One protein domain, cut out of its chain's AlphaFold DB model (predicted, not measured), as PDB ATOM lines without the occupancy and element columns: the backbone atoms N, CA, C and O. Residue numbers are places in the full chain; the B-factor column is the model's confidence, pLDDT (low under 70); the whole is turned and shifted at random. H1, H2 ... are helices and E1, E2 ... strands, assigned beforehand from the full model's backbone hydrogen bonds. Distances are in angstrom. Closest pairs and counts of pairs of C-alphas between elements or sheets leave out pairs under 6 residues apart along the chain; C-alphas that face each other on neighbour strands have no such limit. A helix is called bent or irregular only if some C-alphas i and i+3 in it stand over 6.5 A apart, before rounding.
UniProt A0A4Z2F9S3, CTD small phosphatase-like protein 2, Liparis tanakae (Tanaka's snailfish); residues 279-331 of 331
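What this domain is: This is residues 279 to 331 of the 331 residues of the protein "CTD small phosphatase-like protein 2" of Liparis tanakae (Tanaka's snailfish) (UniProt A0A4Z2F9S3). A small sheet of three strands is built on a long hairpin of E2 and E3, with the short strand E1 beside the later half of E3; beyond the end of E3, helix H1 sticks out as a free arm. The turn of the hairpin, residues 303 to 308, stands free at one end of the rod, and residues 321 to 331, of which 321 to 329 belong to H1, stand free at the other. The printed part has 53 residues with three named strands and one named helix, in the order E1, E2, E3, H1; the sheet runs E1, E3, E2, all antiparallel, and the class is mixed, helices and strands. The whole is only just loose, close to extended, with a radius of gyration of the C-alphas of 14.8 A and spans of 50 by 23 by 11 A.

How they stand to each other: The inner strand of the sheet is E3, residues 307 to 315. On it pairs E2, residues 298 to 304, as a hairpin joined by a tight link of two residues. These two are antiparallel, with 150 degrees between their directions; N 302 and O 309 are 2.8 A apart and N 309 and O 302 are 2.8 A apart, within hydrogen-bond range. The C-alphas of Ala 303 and Gln 308, which face each other, are 4.5 A apart. The other neighbour of E3 is E1, residues 286 to 289, antiparallel at 144 degrees; N 287 and O 314 are 2.8 A apart, and N 312 and O 289 are 2.9 A apart. E1 and E2 are edge strands and are apart. H1, residues 321 to 329, is not on the sheet and is apart from E1 and from E2. In H1 every O i to N i+4 pair is within hydrogen-bond range.

Where its parts are: E3 is 25.8 A from first to last C-alpha, from C-alpha 307 at (253.170, 198.023, 192.807) to C-alpha 315 at (261.727, 194.345, 216.916). E2 is 19.2 A long and E1 is 10.3 A, beginning at C-alpha 286 at (262.199, 198.377, 214.699). H1 is 12.6 A long and is not bent; it ends at C-alpha 329 at (265.457, 207.115, 236.322).

The domain as a whole: The two C-alphas farthest apart are those of Asp 306 and Asp 331, 50.1 A. Without the stretches that stand free, the body of 36 residues spans 28 by 19 by 12 A. The printed part has no cut and ends at residue 331, the chain's last. The links E2 to E3 and E3 to H1 are tight, and E1 to E2 is short, with 8 residues. The mean pLDDT of the printed part is 80.0, and residues 317 to 331 are under 70.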
ATOM      1  N   VAL A 279     261.208 209.336 220.308       89.19
ATOM      2  CA  VAL A 279     261.934 208.121 219.914       89.19
ATOM      3  C   VAL A 279     261.687 207.854 218.440       89.19
ATOM      4  O   VAL A 279     260.535 207.852 217.998       89.19
ATOM      5  N   ASP A 280     262.762 207.599 217.703       89.62
ATOM      6  CA  ASP A 280     262.681 207.174 216.310       89.62
ATOM      7  C   ASP A 280     262.119 205.750 216.205       89.62
ATOM      8  O   ASP A 280     262.289 204.924 217.101       89.62
ATOM      9  N   LEU A 281     261.422 205.450 215.109       88.31
ATOM     10  CA  LEU A 281     260.837 204.123 214.894       88.31
ATOM     11  C   LEU A 281     261.844 203.167 214.248       88.31
ATOM     12  O   LEU A 281     262.161 202.128 214.829       88.31
ATOM     13  N   GLU A 282     262.339 203.524 213.063       87.31
ATOM     14  CA  GLU A 282     263.311 202.726 212.317       87.31
ATOM     15  C   GLU A 282     264.680 202.774 213.007       87.31
ATOM     16  O   GLU A 282     265.060 203.791 213.588       87.31
ATOM     17  N   GLU A 283     265.386 201.646 213.009       81.19
ATOM     18  CA  GLU A 283     266.703 201.409 213.620       81.19
ATOM     19  C   GLU A 283     266.749 201.496 215.159       81.19
ATOM     20  O   GLU A 283     267.625 200.893 215.793       81.19
ATOM     21  N   THR A 284     265.790 202.187 215.780       84.62
ATOM     22  CA  THR A 284     265.662 202.291 217.236       84.62
ATOM     23  C   THR A 284     264.673 201.267 217.778       84.62
ATOM     24  O   THR A 284     265.090 200.359 218.498       84.62
ATOM     25  N   LEU A 285     263.385 201.378 217.438       86.69
ATOM     26  CA  LEU A 285     262.354 200.433 217.889       86.69
ATOM     27  C   LEU A 285     262.277 199.190 217.009       86.69
ATOM     28  O   LEU A 285     262.043 198.083 217.506       86.69
ATOM     29  N   MET A 286     262.507 199.367 215.716       89.00
ATOM     30  CA  MET A 286     262.199 198.377 214.699       89.00
ATOM     31  C   MET A 286     263.220 198.437 213.570       89.00
ATOM     32  O   MET A 286     263.709 199.505 213.223       89.00
ATOM     33  N   PHE A 287     263.522 197.296 212.976       88.62
ATOM     34  CA  PHE A 287     264.321 197.194 211.764       88.62
ATOM     35  C   PHE A 287     263.440 196.670 210.631       88.62
ATOM     36  O   PHE A 287     262.792 195.642 210.815       88.62
ATOM     37  N   SER A 288     263.425 197.362 209.493       90.50
ATOM     38  CA  SER A 288     262.641 197.018 208.300       90.50
ATOM     39  C   SER A 288     263.515 196.647 207.110       90.50
ATOM     40  O   SER A 288     264.594 197.204 206.922       90.50
ATOM     41  N   SER A 289     263.032 195.739 206.261       88.69
ATOM     42  CA  SER A 289     263.623 195.488 204.945       88.69
ATOM     43  C   SER A 289     262.578 195.059 203.919       88.69
ATOM     44  O   SER A 289     261.615 194.374 204.245       88.69
ATOM     45  N   LEU A 290     262.814 195.419 202.654       89.25
ATOM     46  CA  LEU A 290     262.110 194.844 201.497       89.25
ATOM     47  C   LEU A 290     262.586 193.422 201.173       89.25
ATOM     48  O   LEU A 290     261.912 192.683 200.457       89.25
ATOM     49  N   ASN A 291     263.771 193.050 201.660       89.50
ATOM     50  CA  ASN A 291     264.263 191.687 201.548       89.50
ATOM     51  C   ASN A 291     263.609 190.820 202.620       89.50
ATOM     52  O   ASN A 291     263.312 191.297 203.712       89.50
ATOM     53  N   VAL A 292     263.453 189.532 202.313       86.06
ATOM     54  CA  VAL A 292     262.899 188.573 203.270       86.06
ATOM     55  C   VAL A 292     263.808 188.488 204.490       86.06
ATOM     56  O   VAL A 292     265.000 188.188 204.360       86.06
ATOM     57  N   ILE A 293     263.242 188.737 205.667       86.31
ATOM     58  CA  ILE A 293     263.932 188.571 206.948       86.31
ATOM     59  C   ILE A 293     263.466 187.250 207.566       86.31
ATOM     60  O   ILE A 293     262.274 187.038 207.782       86.31
ATOM     61  N   GLU A 294     264.409 186.355 207.865       87.19
ATOM     62  CA  GLU A 294     264.118 185.122 208.605       87.19
ATOM     63  C   GLU A 294     263.675 185.463 210.038       87.19
ATOM     64  O   GLU A 294     264.295 186.299 210.704       87.19
ATOM     65  N   ASP A 295     262.586 184.837 210.492       86.69
ATOM     66  CA  ASP A 295     261.932 185.109 211.778       86.69
ATOM     67  C   ASP A 295     261.513 186.579 211.978       86.69
ATOM     68  O   ASP A 295     261.679 187.147 213.061       86.69
ATOM     69  N   ALA A 296     260.978 187.217 210.931       88.75
ATOM     70  CA  ALA A 296     260.351 188.529 211.060       88.75
ATOM     71  C   ALA A 296     259.197 188.486 212.078       88.75
ATOM     72  O   ALA A 296     258.337 187.603 212.031       88.75
ATOM     73  N   ASP A 297     259.162 189.464 212.983       89.50
ATOM     74  CA  ASP A 297     258.093 189.584 213.977       89.50
ATOM     75  C   ASP A 297     256.787 190.043 213.312       89.50
ATOM     76  O   ASP A 297     255.693 189.640 213.715       89.50
ATOM     77  N   TYR A 298     256.902 190.875 212.270       89.00
ATOM     78  CA  TYR A 298     255.773 191.386 211.505       89.00
ATOM     79  C   TYR A 298     256.125 191.529 210.029       89.00
ATOM     80  O   TYR A 298     257.263 191.816 209.668       89.00
ATOM     81  N   THR A 299     255.104 191.428 209.186       90.31
ATOM     82  CA  THR A 299     255.216 191.706 207.759       90.31
ATOM     83  C   THR A 299     254.051 192.576 207.322       90.31
ATOM     84  O   THR A 299     252.894 192.259 207.611       90.31
ATOM     85  N   PHE A 300     254.343 193.643 206.587       88.50
ATOM     86  CA  PHE A 300     253.332 194.538 206.039       88.50
ATOM     87  C   PHE A 300     253.454 194.626 204.523       88.50
ATOM     88  O   PHE A 300     254.502 194.363 203.934       88.50
ATOM     89  N   THR A 301     252.350 194.984 203.875       91.25
ATOM     90  CA  THR A 301     252.324 195.244 202.439       91.25
ATOM     91  C   THR A 301     252.121 196.732 202.215       91.25
ATOM     92  O   THR A 301     251.126 197.300 202.666       91.25
ATOM     93  N   ALA A 302     253.061 197.361 201.519       89.94
ATOM     94  CA  ALA A 302     253.011 198.761 201.136       89.94
ATOM     95  C   ALA A 302     252.731 198.868 199.634       89.94
ATOM     96  O   ALA A 302     253.384 198.216 198.823       89.94
ATOM     97  N   ALA A 303     251.756 199.686 199.244       92.06
ATOM     98  CA  ALA A 303     251.511 199.986 197.839       92.06
ATOM     99  C   ALA A 303     252.248 201.274 197.448       92.06
ATOM    100  O   ALA A 303     252.053 202.314 198.082       92.06
ATOM    101  N   PHE A 304     253.063 201.220 196.397       93.75
ATOM    102  CA  PHE A 304     253.771 202.376 195.858       93.75
ATOM    103  C   PHE A 304     253.822 202.302 194.328       93.75
ATOM    104  O   PHE A 304     254.236 201.292 193.771       93.75
ATOM    105  N   GLN A 305     253.384 203.371 193.651       92.50
ATOM    106  CA  GLN A 305     253.342 203.469 192.180       92.50
ATOM    107  C   GLN A 305     252.691 202.248 191.501       92.50
ATOM    108  O   GLN A 305     253.292 201.635 190.625       92.50
ATOM    109  N   ASP A 306     251.492 201.858 191.941       92.50
ATOM    110  CA  ASP A 306     250.739 200.695 191.433       92.50
ATOM    111  C   ASP A 306     251.412 199.321 191.638       92.50
ATOM    112  O   ASP A 306     250.901 198.301 191.173       92.50
ATOM    113  N   HIS A 307     252.509 199.261 192.397       88.31
ATOM    114  CA  HIS A 307     253.170 198.023 192.807       88.31
ATOM    115  C   HIS A 307     252.933 197.759 194.296       88.31
ATOM    116  O   HIS A 307     252.899 198.685 195.108       88.31
ATOM    117  N   GLN A 308     252.775 196.486 194.666       89.38
ATOM    118  CA  GLN A 308     252.752 196.059 196.065       89.38
ATOM    119  C   GLN A 308     254.126 195.535 196.475       89.38
ATOM    120  O   GLN A 308     254.659 194.612 195.860       89.38
ATOM    121  N   TYR A 309     254.660 196.106 197.544       88.06
ATOM    122  CA  TYR A 309     255.904 195.719 198.185       88.06
ATOM    123  C   TYR A 309     255.596 195.050 199.514       88.06
ATOM    124  O   TYR A 309     254.709 195.483 200.247       88.06
ATOM    125  N   LYS A 310     256.321 193.979 199.820       88.12
ATOM    126  CA  LYS A 310     256.234 193.286 201.099       88.12
ATOM    127  C   LYS A 310     257.466 193.671 201.906       88.12
ATOM    128  O   LYS A 310     258.580 193.451 201.445       88.12
ATOM    129  N   GLU A 311     257.243 194.279 203.059       86.19
ATOM    130  CA  GLU A 311     258.296 194.684 203.984       86.19
ATOM    131  C   GLU A 311     258.213 193.822 205.235       86.19
ATOM    132  O   GLU A 311     257.150 193.700 205.852       86.19
ATOM    133  N   ASP A 312     259.343 193.228 205.594       85.62
ATOM    134  CA  ASP A 312     259.506 192.456 206.813       85.62
ATOM    135  C   ASP A 312     260.130 193.332 207.900       85.62
ATOM    136  O   ASP A 312     261.001 194.166 207.637       85.62
ATOM    137  N   PHE A 313     259.679 193.132 209.134       87.44
ATOM    138  CA  PHE A 313     260.036 193.947 210.284       87.44
ATOM    139  C   PHE A 313     260.461 193.078 211.459       87.44
ATOM    140  O   PHE A 313     259.864 192.039 211.750       87.44
ATOM    141  N   ARG A 314     261.469 193.555 212.183       84.50
ATOM    142  CA  ARG A 314     261.987 192.920 213.390       84.50
ATOM    143  C   ARG A 314     262.075 193.917 214.532       84.50
ATOM    144  O   ARG A 314     262.567 195.032 214.355       84.50
ATOM    145  N   GLU A 315     261.635 193.518 215.716       82.62
ATOM    146  CA  GLU A 315     261.727 194.345 216.916       82.62
ATOM    147  C   GLU A 315     263.182 194.404 217.415       82.62
ATOM    148  O   GLU A 315     263.821 193.384 217.693       82.62
ATOM    149  N   VAL A 316     263.726 195.616 217.557       75.31
ATOM    150  CA  VAL A 316     265.123 195.835 217.985       75.31
ATOM    151  C   VAL A 316     265.210 196.033 219.502       75.31
ATOM    152  O   VAL A 316     266.196 195.655 220.147       75.31
ATOM    153  N   LEU A 317     264.156 196.587 220.111       63.94
ATOM    154  CA  LEU A 317     264.213 197.065 221.493       63.94
ATOM    155  C   LEU A 317     264.208 195.972 222.564       63.94
ATOM    156  O   LEU A 317     264.547 196.256 223.717       63.94
ATOM    157  N   LYS A 318     263.917 194.717 222.203       59.22
ATOM    158  CA  LYS A 318     263.891 193.592 223.153       59.22
ATOM    159  C   LYS A 318     265.210 193.433 223.925       59.22
ATOM    160  O   LYS A 318     265.200 192.926 225.042       59.22
ATOM    161  N   LYS A 319     266.334 193.914 223.371       56.97
ATOM    162  CA  LYS A 319     267.665 193.893 224.010       56.97
ATOM    163  C   LYS A 319     268.087 195.184 224.728       56.97
ATOM    164  O   LYS A 319     269.060 195.137 225.470       56.97
ATOM    165  N   ARG A 320     267.416 196.329 224.528       61.06
ATOM    166  CA  ARG A 320     267.874 197.649 225.037       61.06
ATOM    167  C   ARG A 320     267.003 198.248 226.145       61.06
ATOM    168  O   ARG A 320     267.235 199.383 226.552       61.06
ATOM    169  N   LYS A 321     266.032 197.493 226.666       60.59
ATOM    170  CA  LYS A 321     265.100 197.932 227.720       60.59
ATOM    171  C   LYS A 321     265.795 198.561 228.940       60.59
ATOM    172  O   LYS A 321     265.298 199.547 229.482       60.59
ATOM    173  N   ASP A 322     266.965 198.053 229.316       61.59
ATOM    174  CA  ASP A 322     267.729 198.555 230.466       61.59
ATOM    175  C   ASP A 322     268.284 199.972 230.238       61.59
ATOM    176  O   ASP A 322     268.358 200.774 231.169       61.59
ATOM    177  N   HIS A 323     268.611 200.321 228.990       61.62
ATOM    178  CA  HIS A 323     269.136 201.641 228.635       61.62
ATOM    179  C   HIS A 323     268.068 202.736 228.772       61.62
ATOM    180  O   HIS A 323     268.347 203.824 229.273       61.62
ATOM    181  N   PHE A 324     266.821 202.432 228.397       64.44
ATOM    182  CA  PHE A 324     265.704 203.369 228.552       64.44
ATOM    183  C   PHE A 324     265.315 203.567 230.014       64.44
ATOM    184  O   PHE A 324     265.049 204.693 230.424       64.44
ATOM    185  N   HIS A 325     265.332 202.504 230.824       60.94
ATOM    186  CA  HIS A 325     265.074 202.647 232.256       60.94
ATOM    187  C   HIS A 325     266.103 203.544 232.941       60.94
ATOM    188  O   HIS A 325     265.720 204.343 233.793       60.94
ATOM    189  N   ARG A 326     267.382 203.459 232.555       62.28
ATOM    190  CA  ARG A 326     268.423 204.344 233.087       62.28
ATOM    191  C   ARG A 326     268.160 205.814 232.738       62.28
ATOM    192  O   ARG A 326     268.155 206.641 233.640       62.28
ATOM    193  N   LEU A 327     267.861 206.106 231.470       61.59
ATOM    194  CA  LEU A 327     267.560 207.466 230.998       61.59
ATOM    195  C   LEU A 327     266.329 208.092 231.671       61.59
ATOM    196  O   LEU A 327     266.262 209.307 231.800       61.59
ATOM    197  N   LEU A 328     265.358 207.277 232.085       61.88
ATOM    198  CA  LEU A 328     264.131 207.746 232.742       61.88
ATOM    199  C   LEU A 328     264.212 207.754 234.276       61.88
ATOM    200  O   LEU A 328     263.285 208.235 234.920       61.88
ATOM    201  N   SER A 329     265.272 207.185 234.862       61.84
ATOM    202  CA  SER A 329     265.457 207.115 236.322       61.84
ATOM    203  C   SER A 329     266.495 208.109 236.849       61.84
ATOM    204  O   SER A 329     266.584 208.292 238.059       61.84
ATOM    205  N   GLU A 330     267.294 208.723 235.973       53.31
ATOM    206  CA  GLU A 330     268.160 209.859 236.306       53.31
ATOM    207  C   GLU A 330     267.324 211.157 236.273       53.31
ATOM    208  O   GLU A 330     267.448 211.967 235.360       53.31
ATOM    209  N   ASP A 331     266.449 211.322 237.270       47.53
ATOM    210  CA  ASP A 331     265.833 212.599 237.679       47.53
ATOM    211  C   ASP A 331     265.821 212.710 239.214       47.53
ATOM    212  O   ASP A 331     265.456 211.715 239.890       47.53
TER     213      ASP A 331